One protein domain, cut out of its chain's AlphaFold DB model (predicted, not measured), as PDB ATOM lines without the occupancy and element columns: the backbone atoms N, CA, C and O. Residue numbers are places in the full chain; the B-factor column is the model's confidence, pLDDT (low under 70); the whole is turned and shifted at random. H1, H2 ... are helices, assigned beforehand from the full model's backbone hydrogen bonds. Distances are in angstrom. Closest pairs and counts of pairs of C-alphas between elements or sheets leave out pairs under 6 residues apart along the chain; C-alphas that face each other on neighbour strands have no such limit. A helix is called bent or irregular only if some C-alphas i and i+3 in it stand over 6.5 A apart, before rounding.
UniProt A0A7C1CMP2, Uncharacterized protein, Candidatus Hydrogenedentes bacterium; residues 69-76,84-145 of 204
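AT A GLANCE: This is residues 69 to 76 and 84 to 145 of the 204 residues of an uncharacterized protein of Candidatus Hydrogenedentes bacterium (UniProt A0A7C1CMP2). Two helices, H1 and H2, packed crosswise on each other, make a head at one end of an elongated model, and H3 reaches away from that head along the longest axis as an arm. Residues 137 to 143, at the far end of this arm, stick out, while the unnamed stretches 69 to 76 and 84 to 89 lie near the middle of the length. The printed part has 70 residues, with three named helices in the order H1, H2, H3 along the chain and no named strand; the class is all helix. The whole is loose, with a radius of gyration of the C-alphas of 13.9 A, and it spans 44 by 19 by 17 A.

IN THESE COORDINATES: The printed part begins at Ser 69, whose C-alpha is at (136.317, 117.551, 171.903), and residues 69 to 76 hold no named helix. After the cut, residues 84 to 89 come before H1, residues 90 to 104, which begins with C-alpha 90 at (140.862, 124.916, 169.751) and is 19.1 A long from first to last C-alpha. H1 is irregular: its C-alphas 99 and 102 are 7.8 A apart, against about 5 A in a regular helix. H2, residues 111 to 121, is 14.1 A long and also irregular, with C-alphas 116 and 119 lying 7.3 A apart. H3, residues 125 to 138, is 20.0 A long and ends with C-alpha 138 at (132.860, 103.847, 164.888).

HOW THE PARTS SIT: H1 and H2 touch, with 5 pairs of C-alphas within 8 A. Their closest C-alphas, those of Met 94 and Leu 114, are 6.9 A apart. Their lines stand about perpendicular at 72 degrees, but only just. H2 and H3 are close but not clearly touching, with the closest C-alphas, those of Leu 121 and Trp 127, 7.1 A apart. Their lines stand about perpendicular, at 83 degrees. H1 and H3 are apart. In H3 every O i to N i+4 pair is within hydrogen-bond range, against 8 of 11 in H1 and 5 of 7 in H2.

THE WHOLE: The C-alphas farthest apart, those of Ser 102 and Ala 143, are 44.3 A from each other, and the outline is a rod. Residues 77 to 83 are cut out and not printed, and C-alphas 76 and 84 are 14.6 A apart across the cut. The link from H1 to H2 is short, with 6 residues, and the link from H2 to H3 is tight, with 3 residues. Residues 137 to 143, of which 137 and 138 belong to H3, stand free. The mean pLDDT of the printed part is 93.9, and no printed residue is under 70.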
ATOM      1  N   SER A  69     137.488 117.397 171.042       94.31
ATOM      2  CA  SER A  69     136.317 117.551 171.903       94.31
ATOM      3  C   SER A  69     135.136 118.193 171.181       94.31
ATOM      4  O   SER A  69     135.281 118.849 170.141       94.31
ATOM      5  N   GLU A  70     133.949 118.022 171.768       92.88
ATOM      6  CA  GLU A  70     132.702 118.596 171.254       92.88
ATOM      7  C   GLU A  70     132.776 120.125 171.142       92.88
ATOM      8  O   GLU A  70     132.089 120.713 170.309       92.88
ATOM      9  N   GLU A  71     133.660 120.765 171.918       92.25
ATOM     10  CA  GLU A  71     133.911 122.207 171.883       92.25
ATOM     11  C   GLU A  71     134.308 122.711 170.495       92.25
ATOM     12  O   GLU A  71     133.979 123.840 170.145       92.25
ATOM     13  N   THR A  72     134.986 121.889 169.695       93.12
ATOM     14  CA  THR A  72     135.352 122.217 168.311       93.12
ATOM     15  C   THR A  72     134.586 121.375 167.290       93.12
ATOM     16  O   THR A  72     134.882 121.431 166.097       93.12
ATOM     17  N   GLY A  73     133.588 120.603 167.732       93.31
ATOM     18  CA  GLY A  73     132.837 119.685 166.880       93.31
ATOM     19  C   GLY A  73     133.595 118.406 166.517       93.31
ATOM     20  O   GLY A  73     133.297 117.804 165.486       93.31
ATOM     21  N   HIS A  74     134.572 118.008 167.333       96.88
ATOM     22  CA  HIS A  74     135.356 116.784 167.173       96.88
ATOM     23  C   HIS A  74     135.183 115.881 168.401       96.88
ATOM     24  O   HIS A  74     134.439 116.199 169.320       96.88
ATOM     25  N   TRP A  75     135.829 114.720 168.411       97.25
ATOM     26  CA  TRP A  75     135.832 113.822 169.568       97.25
ATOM     27  C   TRP A  75     137.009 112.853 169.484       97.25
ATOM     28  O   TRP A  75     137.486 112.555 168.390       97.25
ATOM     29  N   GLY A  76     137.495 112.362 170.617       96.44
ATOM     30  CA  GLY A  76     138.490 111.293 170.644       96.44
ATOM     31  C   GLY A  76     137.901 109.944 170.216       96.44
ATOM     32  O   GLY A  76     136.703 109.712 170.358       96.44
ATOM     33  N   THR A  84     141.567 115.243 158.341       96.25
ATOM     34  CA  THR A  84     141.327 115.786 157.004       96.25
ATOM     35  C   THR A  84     142.239 117.003 156.813       96.25
ATOM     36  O   THR A  84     143.439 116.912 157.079       96.25
ATOM     37  N   ASN A  85     141.724 118.143 156.352       94.62
ATOM     38  CA  ASN A  85     142.538 119.309 155.994       94.62
ATOM     39  C   ASN A  85     142.475 120.451 157.016       94.62
ATOM     40  O   ASN A  85     143.267 121.382 156.914       94.62
ATOM     41  N   HIS A  86     141.527 120.414 157.955       94.44
ATOM     42  CA  HIS A  86     141.383 121.442 158.986       94.44
ATOM     43  C   HIS A  86     142.033 120.977 160.301       94.44
ATOM     44  O   HIS A  86     142.224 119.770 160.481       94.44
ATOM     45  N   PRO A  87     142.427 121.911 161.184       93.69
ATOM     46  CA  PRO A  87     142.877 121.568 162.526       93.69
ATOM     47  C   PRO A  87     141.689 121.262 163.441       93.69
ATOM     48  O   PRO A  87     140.638 121.888 163.310       93.69
ATOM     49  N   VAL A  88     141.870 120.338 164.383       95.25
ATOM     50  CA  VAL A  88     140.793 119.903 165.292       95.25
ATOM     51  C   VAL A  88     140.846 120.580 166.664       95.25
ATOM     52  O   VAL A  88     139.814 120.775 167.304       95.25
ATOM     53  N   GLY A  89     142.041 120.961 167.126       93.25
ATOM     54  CA  GLY A  89     142.240 121.573 168.440       93.25
ATOM     55  C   GLY A  89     141.910 123.068 168.465       93.25
ATOM     56  O   GLY A  89     142.259 123.805 167.536       93.25
ATOM     57  N   LEU A  90     141.302 123.527 169.565       93.56
ATOM     58  CA  LEU A  90     140.862 124.916 169.751       93.56
ATOM     59  C   LEU A  90     141.998 125.922 169.522       93.56
ATOM     60  O   LEU A  90     141.859 126.836 168.712       93.56
ATOM     61  N   ASP A  91     143.155 125.698 170.147       92.69
ATOM     62  CA  ASP A  91     144.334 126.558 170.008       92.69
ATOM     63  C   ASP A  91     144.752 126.768 168.550       92.69
ATOM     64  O   ASP A  91     145.140 127.867 168.144       92.69
ATOM     65  N   GLN A  92     144.718 125.705 167.746       92.56
ATOM     66  CA  GLN A  92     145.183 125.764 166.366       92.56
ATOM     67  C   GLN A  92     144.134 126.378 165.443       92.56
ATOM     68  O   GLN A  92     144.496 127.148 164.550       92.56
ATOM     69  N   LEU A  93     142.851 126.123 165.703       93.81
ATOM     70  CA  LEU A  93     141.755 126.837 165.051       93.81
ATOM     71  C   LEU A  93     141.812 128.337 165.345       93.81
ATOM     72  O   LEU A  93     141.727 129.140 164.416       93.81
ATOM     73  N   MET A  94     142.058 128.719 166.600       94.81
ATOM     74  CA  MET A  94     142.187 130.116 167.000       94.81
ATOM     75  C   MET A  94     143.362 130.794 166.292       94.81
ATOM     76  O   MET A  94     143.222 131.884 165.738       94.81
ATOM     77  N   ARG A  95     144.522 130.129 166.215       93.25
ATOM     78  CA  ARG A  95     145.686 130.641 165.467       93.25
ATOM     79  C   ARG A  95     145.389 130.816 163.982       93.25
ATOM     80  O   ARG A  95     145.796 131.824 163.405       93.25
ATOM     81  N   LEU A  96     144.701 129.855 163.364       91.50
ATOM     82  CA  LEU A  96     144.310 129.938 161.958       91.50
ATOM     83  C   LEU A  96     143.361 131.124 161.725       91.50
ATOM     84  O   LEU A  96     143.583 131.914 160.806       91.50
ATOM     85  N   ALA A  97     142.350 131.276 162.582       93.94
ATOM     86  CA  ALA A  97     141.378 132.359 162.513       93.94
ATOM     87  C   ALA A  97     142.034 133.736 162.709       93.94
ATOM     88  O   ALA A  97     141.844 134.622 161.882       93.94
ATOM     89  N   LEU A  98     142.892 133.895 163.721       94.62
ATOM     90  CA  LEU A  98     143.632 135.138 163.965       94.62
ATOM     91  C   LEU A  98     144.572 135.502 162.807       94.62
ATOM     92  O   LEU A  98     144.711 136.671 162.452       94.62
ATOM     93  N   ALA A  99     145.238 134.512 162.208       92.19
ATOM     94  CA  ALA A  99     146.222 134.756 161.155       92.19
ATOM     95  C   ALA A  99     145.592 135.031 159.779       92.19
ATOM     96  O   ALA A  99     146.168 135.772 158.975       92.19
ATOM     97  N   PHE A 100     144.447 134.412 159.477       91.69
ATOM     98  CA  PHE A 100     143.887 134.414 158.124       91.69
ATOM     99  C   PHE A 100     142.426 134.842 158.032       91.69
ATOM    100  O   PHE A 100     142.000 135.181 156.930       91.69
ATOM    101  N   GLY A 101     141.672 134.875 159.132       92.31
ATOM    102  CA  GLY A 101     140.234 135.155 159.134       92.31
ATOM    103  C   GLY A 101     139.877 136.447 158.405       92.31
ATOM    104  O   GLY A 101     139.005 136.444 157.536       92.31
ATOM    105  N   SER A 102     140.628 137.526 158.649       93.69
ATOM    106  CA  SER A 102     140.384 138.833 158.022       93.69
ATOM    107  C   SER A 102     140.471 138.801 156.491       93.69
ATOM    108  O   SER A 102     139.761 139.547 155.819       93.69
ATOM    109  N   LYS A 103     141.266 137.888 155.911       94.62
ATOM    110  CA  LYS A 103     141.352 137.689 154.450       94.62
ATOM    111  C   LYS A 103     140.077 137.095 153.855       94.62
ATOM    112  O   LYS A 103     139.859 137.210 152.653       94.62
ATOM    113  N   PHE A 104     139.260 136.469 154.692       89.12
ATOM    114  CA  PHE A 104     137.984 135.860 154.334       89.12
ATOM    115  C   PHE A 104     136.792 136.647 154.899       89.12
ATOM    116  O   PHE A 104     135.668 136.157 154.857       89.12
ATOM    117  N   GLY A 105     137.017 137.860 155.422       91.81
ATOM    118  CA  GLY A 105     135.963 138.678 156.033       91.81
ATOM    119  C   GLY A 105     135.467 138.144 157.380       91.81
ATOM    120  O   GLY A 105     134.362 138.477 157.795       91.81
ATOM    121  N   ILE A 106     136.269 137.311 158.047       91.19
ATOM    122  CA  ILE A 106     135.963 136.713 159.344       91.19
ATOM    123  C   ILE A 106     136.823 137.404 160.408       91.19
ATOM    124  O   ILE A 106     138.048 137.309 160.376       91.19
ATOM    125  N   ASN A 107     136.191 138.075 161.367       92.19
ATOM    126  CA  ASN A 107     136.890 138.684 162.498       92.19
ATOM    127  C   ASN A 107     136.705 137.798 163.731       92.19
ATOM    128  O   ASN A 107     135.580 137.608 164.182       92.19
ATOM    129  N   VAL A 108     137.807 137.248 164.238       95.06
ATOM    130  CA  VAL A 108     137.855 136.434 165.459       95.06
ATOM    131  C   VAL A 108     138.891 137.062 166.375       95.06
ATOM    132  O   VAL A 108     140.048 137.187 165.975       95.06
ATOM    133  N   GLU A 109     138.490 137.453 167.580       95.25
ATOM    134  CA  GLU A 109     139.391 137.993 168.608       95.25
ATOM    135  C   GLU A 109     139.412 137.107 169.856       95.25
ATOM    136  O   GLU A 109     140.427 137.024 170.548       95.25
ATOM    137  N   THR A 110     138.315 136.393 170.103       95.88
ATOM    138  CA  THR A 110     138.104 135.528 171.264       95.88
ATOM    139  C   THR A 110     137.721 134.102 170.863       95.88
ATOM    140  O   THR A 110     137.334 133.831 169.724       95.88
ATOM    141  N   GLU A 111     137.804 133.171 171.815       94.81
ATOM    142  CA  GLU A 111     137.299 131.806 171.621       94.81
ATOM    143  C   GLU A 111     135.785 131.777 171.373       94.81
ATOM    144  O   GLU A 111     135.311 130.935 170.614       94.81
ATOM    145  N   ASP A 112     135.029 132.706 171.961       94.75
ATOM    146  CA  ASP A 112     133.579 132.794 171.768       94.75
ATOM    147  C   ASP A 112     133.225 133.189 170.328       94.75
ATOM    148  O   ASP A 112     132.299 132.619 169.746       94.75
ATOM    149  N   ASP A 113     134.007 134.083 169.711       95.06
ATOM    150  CA  ASP A 113     133.848 134.423 168.290       95.06
ATOM    151  C   ASP A 113     134.074 133.190 167.405       95.06
ATOM    152  O   ASP A 113     133.313 132.931 166.472       95.06
ATOM    153  N   LEU A 114     135.106 132.395 167.709       94.56
ATOM    154  CA  LEU A 114     135.392 131.159 166.984       94.56
ATOM    155  C   LEU A 114     134.268 130.130 167.168       94.56
ATOM    156  O   LEU A 114     133.828 129.521 166.192       94.56
ATOM    157  N   LYS A 115     133.770 129.959 168.397       92.75
ATOM    158  CA  LYS A 115     132.656 129.051 168.711       92.75
ATOM    159  C   LYS A 115     131.379 129.448 167.976       92.75
ATOM    160  O   LYS A 115     130.687 128.578 167.449       92.75
ATOM    161  N   ALA A 116     131.103 130.745 167.851       93.75
ATOM    162  CA  ALA A 116     129.969 131.250 167.080       93.75
ATOM    163  C   ALA A 116     130.051 130.897 165.579       93.75
ATOM    164  O   ALA A 116     129.021 130.807 164.909       93.75
ATOM    165  N   LEU A 117     131.256 130.654 165.050       92.75
ATOM    166  CA  LEU A 117     131.478 130.255 163.657       92.75
ATOM    167  C   LEU A 117     131.394 128.743 163.427       92.75
ATOM    168  O   LEU A 117     131.281 128.327 162.271       92.75
ATOM    169  N   LEU A 118     131.427 127.914 164.476       92.88
ATOM    170  CA  LEU A 118     131.461 126.452 164.339       92.88
ATOM    171  C   LEU A 118     130.344 125.881 163.459       92.88
ATOM    172  O   LEU A 118     130.678 125.074 162.593       92.88
ATOM    173  N   PRO A 119     129.068 126.315 163.553       93.94
ATOM    174  CA  PRO A 119     128.025 125.795 162.669       93.94
ATOM    175  C   PRO A 119     128.333 126.018 161.181       93.94
ATOM    176  O   PRO A 119     128.016 125.180 160.340       93.94
ATOM    177  N   VAL A 120     128.988 127.134 160.844       92.88
ATOM    178  CA  VAL A 120     129.420 127.437 159.472       92.88
ATOM    179  C   VAL A 120     130.648 126.610 159.095       92.88
ATOM    180  O   VAL A 120     130.698 126.063 157.992       92.88
ATOM    181  N   LEU A 121     131.625 126.475 159.993       92.12
ATOM    182  CA  LEU A 121     132.815 125.649 159.767       92.12
ATOM    183  C   LEU A 121     132.457 124.170 159.550       92.12
ATOM    184  O   LEU A 121     132.988 123.541 158.638       92.12
ATOM    185  N   GLN A 122     131.486 123.648 160.299       94.75
ATOM    186  CA  GLN A 122     130.997 122.272 160.186       94.75
ATOM    187  C   GLN A 122     130.305 121.976 158.848       94.75
ATOM    188  O   GLN A 122     130.218 120.822 158.440       94.75
ATOM    189  N   THR A 123     129.862 123.005 158.119       95.12
ATOM    190  CA  THR A 123     129.321 122.839 156.757       95.12
ATOM    191  C   THR A 123     130.402 122.726 155.682       95.12
ATOM    192  O   THR A 123     130.094 122.423 154.529       95.12
ATOM    193  N   GLN A 124     131.669 122.984 156.023       95.06
ATOM    194  CA  GLN A 124     132.766 122.920 155.065       95.06
ATOM    195  C   GLN A 124     133.124 121.467 154.744       95.06
ATOM    196  O   GLN A 124     133.133 120.603 155.619       95.06
ATOM    197  N   ASP A 125     133.517 121.219 153.492       96.19
ATOM    198  CA  ASP A 125     133.878 119.892 152.967       96.19
ATOM    199  C   ASP A 125     134.820 119.099 153.893       96.19
ATOM    200  O   ASP A 125     134.594 117.928 154.191       96.19
ATOM    201  N   SER A 126     135.857 119.759 154.412       96.06
ATOM    202  CA  SER A 126     136.843 119.146 155.306       96.06
ATOM    203  C   SER A 126     136.229 118.613 156.609       96.06
ATOM    204  O   SER A 126     136.659 117.562 157.090       96.06
ATOM    205  N   TRP A 127     135.228 119.310 157.156       97.25
ATOM    206  CA  TRP A 127     134.490 118.914 158.360       97.25
ATOM    207  C   TRP A 127     133.505 117.790 158.071       97.25
ATOM    208  O   TRP A 127     133.502 116.790 158.783       97.25
ATOM    209  N   LEU A 128     132.743 117.901 156.980       97.69
ATOM    210  CA  LEU A 128     131.798 116.863 156.559       97.69
ATOM    211  C   LEU A 128     132.510 115.524 156.327       97.69
ATOM    212  O   LEU A 128     132.037 114.476 156.768       97.69
ATOM    213  N   ARG A 129     133.688 115.554 155.687       98.00
ATOM    214  CA  ARG A 129     134.549 114.375 155.528       98.00
ATOM    215  C   ARG A 129     135.034 113.826 156.857       98.00
ATOM    216  O   ARG A 129     135.013 112.614 157.041       98.00
ATOM    217  N   TYR A 130     135.468 114.692 157.768       97.69
ATOM    218  CA  TYR A 130     135.945 114.272 159.083       97.69
ATOM    219  C   TYR A 130     134.844 113.581 159.889       97.69
ATOM    220  O   TYR A 130     135.055 112.486 160.411       97.69
ATOM    221  N   GLU A 131     133.667 114.201 159.972       97.44
ATOM    222  CA  GLU A 131     132.530 113.674 160.720       97.44
ATOM    223  C   GLU A 131     132.085 112.328 160.145       97.44
ATOM    224  O   GLU A 131     131.904 111.359 160.884       97.44
ATOM    225  N   TRP A 132     131.963 112.248 158.819       97.94
ATOM    226  CA  TRP A 132     131.577 111.016 158.148       97.94
ATOM    227  C   TRP A 132     132.609 109.900 158.351       97.94
ATOM    228  O   TRP A 132     132.225 108.807 158.755       97.94
ATOM    229  N   LEU A 133     133.910 110.179 158.168       96.38
ATOM    230  CA  LEU A 133     134.988 109.210 158.426       96.38
ATOM    231  C   LEU A 133     134.912 108.671 159.851       96.38
ATOM    232  O   LEU A 133     134.993 107.466 160.063       96.38
ATOM    233  N   SER A 134     134.735 109.571 160.818       95.94
ATOM    234  CA  SER A 134     134.663 109.212 162.232       95.94
ATOM    235  C   SER A 134     133.497 108.258 162.493       95.94
ATOM    236  O   SER A 134     133.700 107.181 163.049       95.94
ATOM    237  N   LYS A 135     132.303 108.593 161.995       96.88
ATOM    238  CA  LYS A 135     131.101 107.764 162.154       96.88
ATOM    239  C   LYS A 135     131.220 106.405 161.468       96.88
ATOM    240  O   LYS A 135     130.726 105.418 162.007       96.88
ATOM    241  N   GLU A 136     131.839 106.323 160.290       96.38
ATOM    242  CA  GLU A 136     132.031 105.029 159.623       96.38
ATOM    243  C   GLU A 136     133.053 104.145 160.347       96.38
ATOM    244  O   GLU A 136     132.835 102.938 160.450       96.38
ATOM    245  N   ILE A 137     134.126 104.717 160.903       94.88
ATOM    246  CA  ILE A 137     135.086 103.955 161.719       94.88
ATOM    247  C   ILE A 137     134.399 103.429 162.991       94.88
ATOM    248  O   ILE A 137     134.539 102.256 163.325       94.88
ATOM    249  N   GLU A 138     133.590 104.249 163.670       94.56
ATOM    250  CA  GLU A 138     132.860 103.847 164.888       94.56
ATOM    251  C   GLU A 138     131.819 102.750 164.660       94.56
ATOM    252  O   GLU A 138     131.482 102.014 165.585       94.56
ATOM    253  N   ARG A 139     131.316 102.601 163.430       94.75
ATOM    254  CA  ARG A 139     130.438 101.479 163.066       94.75
ATOM    255  C   ARG A 139     131.172 100.139 163.002       94.75
ATOM    256  O   ARG A 139     130.507  99.106 162.982       94.75
ATOM    257  N   HIS A 140     132.505 100.147 162.996       91.19
ATOM    258  CA  HIS A 140     133.353  98.961 162.869       91.19
ATOM    259  C   HIS A 140     134.377  98.856 164.020       91.19
ATOM    260  O   HIS A 140     135.579  98.736 163.759       91.19
ATOM    261  N   PRO A 141     133.948  98.886 165.299       87.38
ATOM    262  CA  PRO A 141     134.869  98.922 166.433       87.38
ATOM    263  C   PRO A 141     135.731  97.652 166.472       87.38
ATOM    264  O   PRO A 141     135.215  96.545 166.630       87.38
ATOM    265  N   GLY A 142     137.042  97.808 166.263       82.00
ATOM    266  CA  GLY A 142     138.017  96.710 166.221       82.00
ATOM    267  C   GLY A 142     137.850  95.710 165.065       82.00
ATOM    268  O   GLY A 142     138.543  94.695 165.043       82.00
ATOM    269  N   ALA A 143     136.938  95.969 164.122       85.81
ATOM    270  CA  ALA A 143     136.518  95.005 163.101       85.81
ATOM    271  C   ALA A 143     136.686  95.502 161.658       85.81
ATOM    272  O   ALA A 143     136.308  94.794 160.732       85.81
ATOM    273  N   MET A 144     137.221  96.708 161.458       91.94
ATOM    274  CA  MET A 144     137.427  97.270 160.124       91.94
ATOM    275  C   MET A 144     138.530  96.511 159.381       91.94
ATOM    276  O   MET A 144     139.696  96.565 159.783       91.94
ATOM    277  N   ASP A 145     138.175  95.837 158.289       94.75
ATOM    278  CA  ASP A 145     139.139  95.196 157.402       94.75
ATOM    279  C   ASP A 145     139.519  96.098 156.206       94.75
ATOM    280  O   ASP A 145     139.100  97.255 156.082       94.75
TER     281      ASP A 145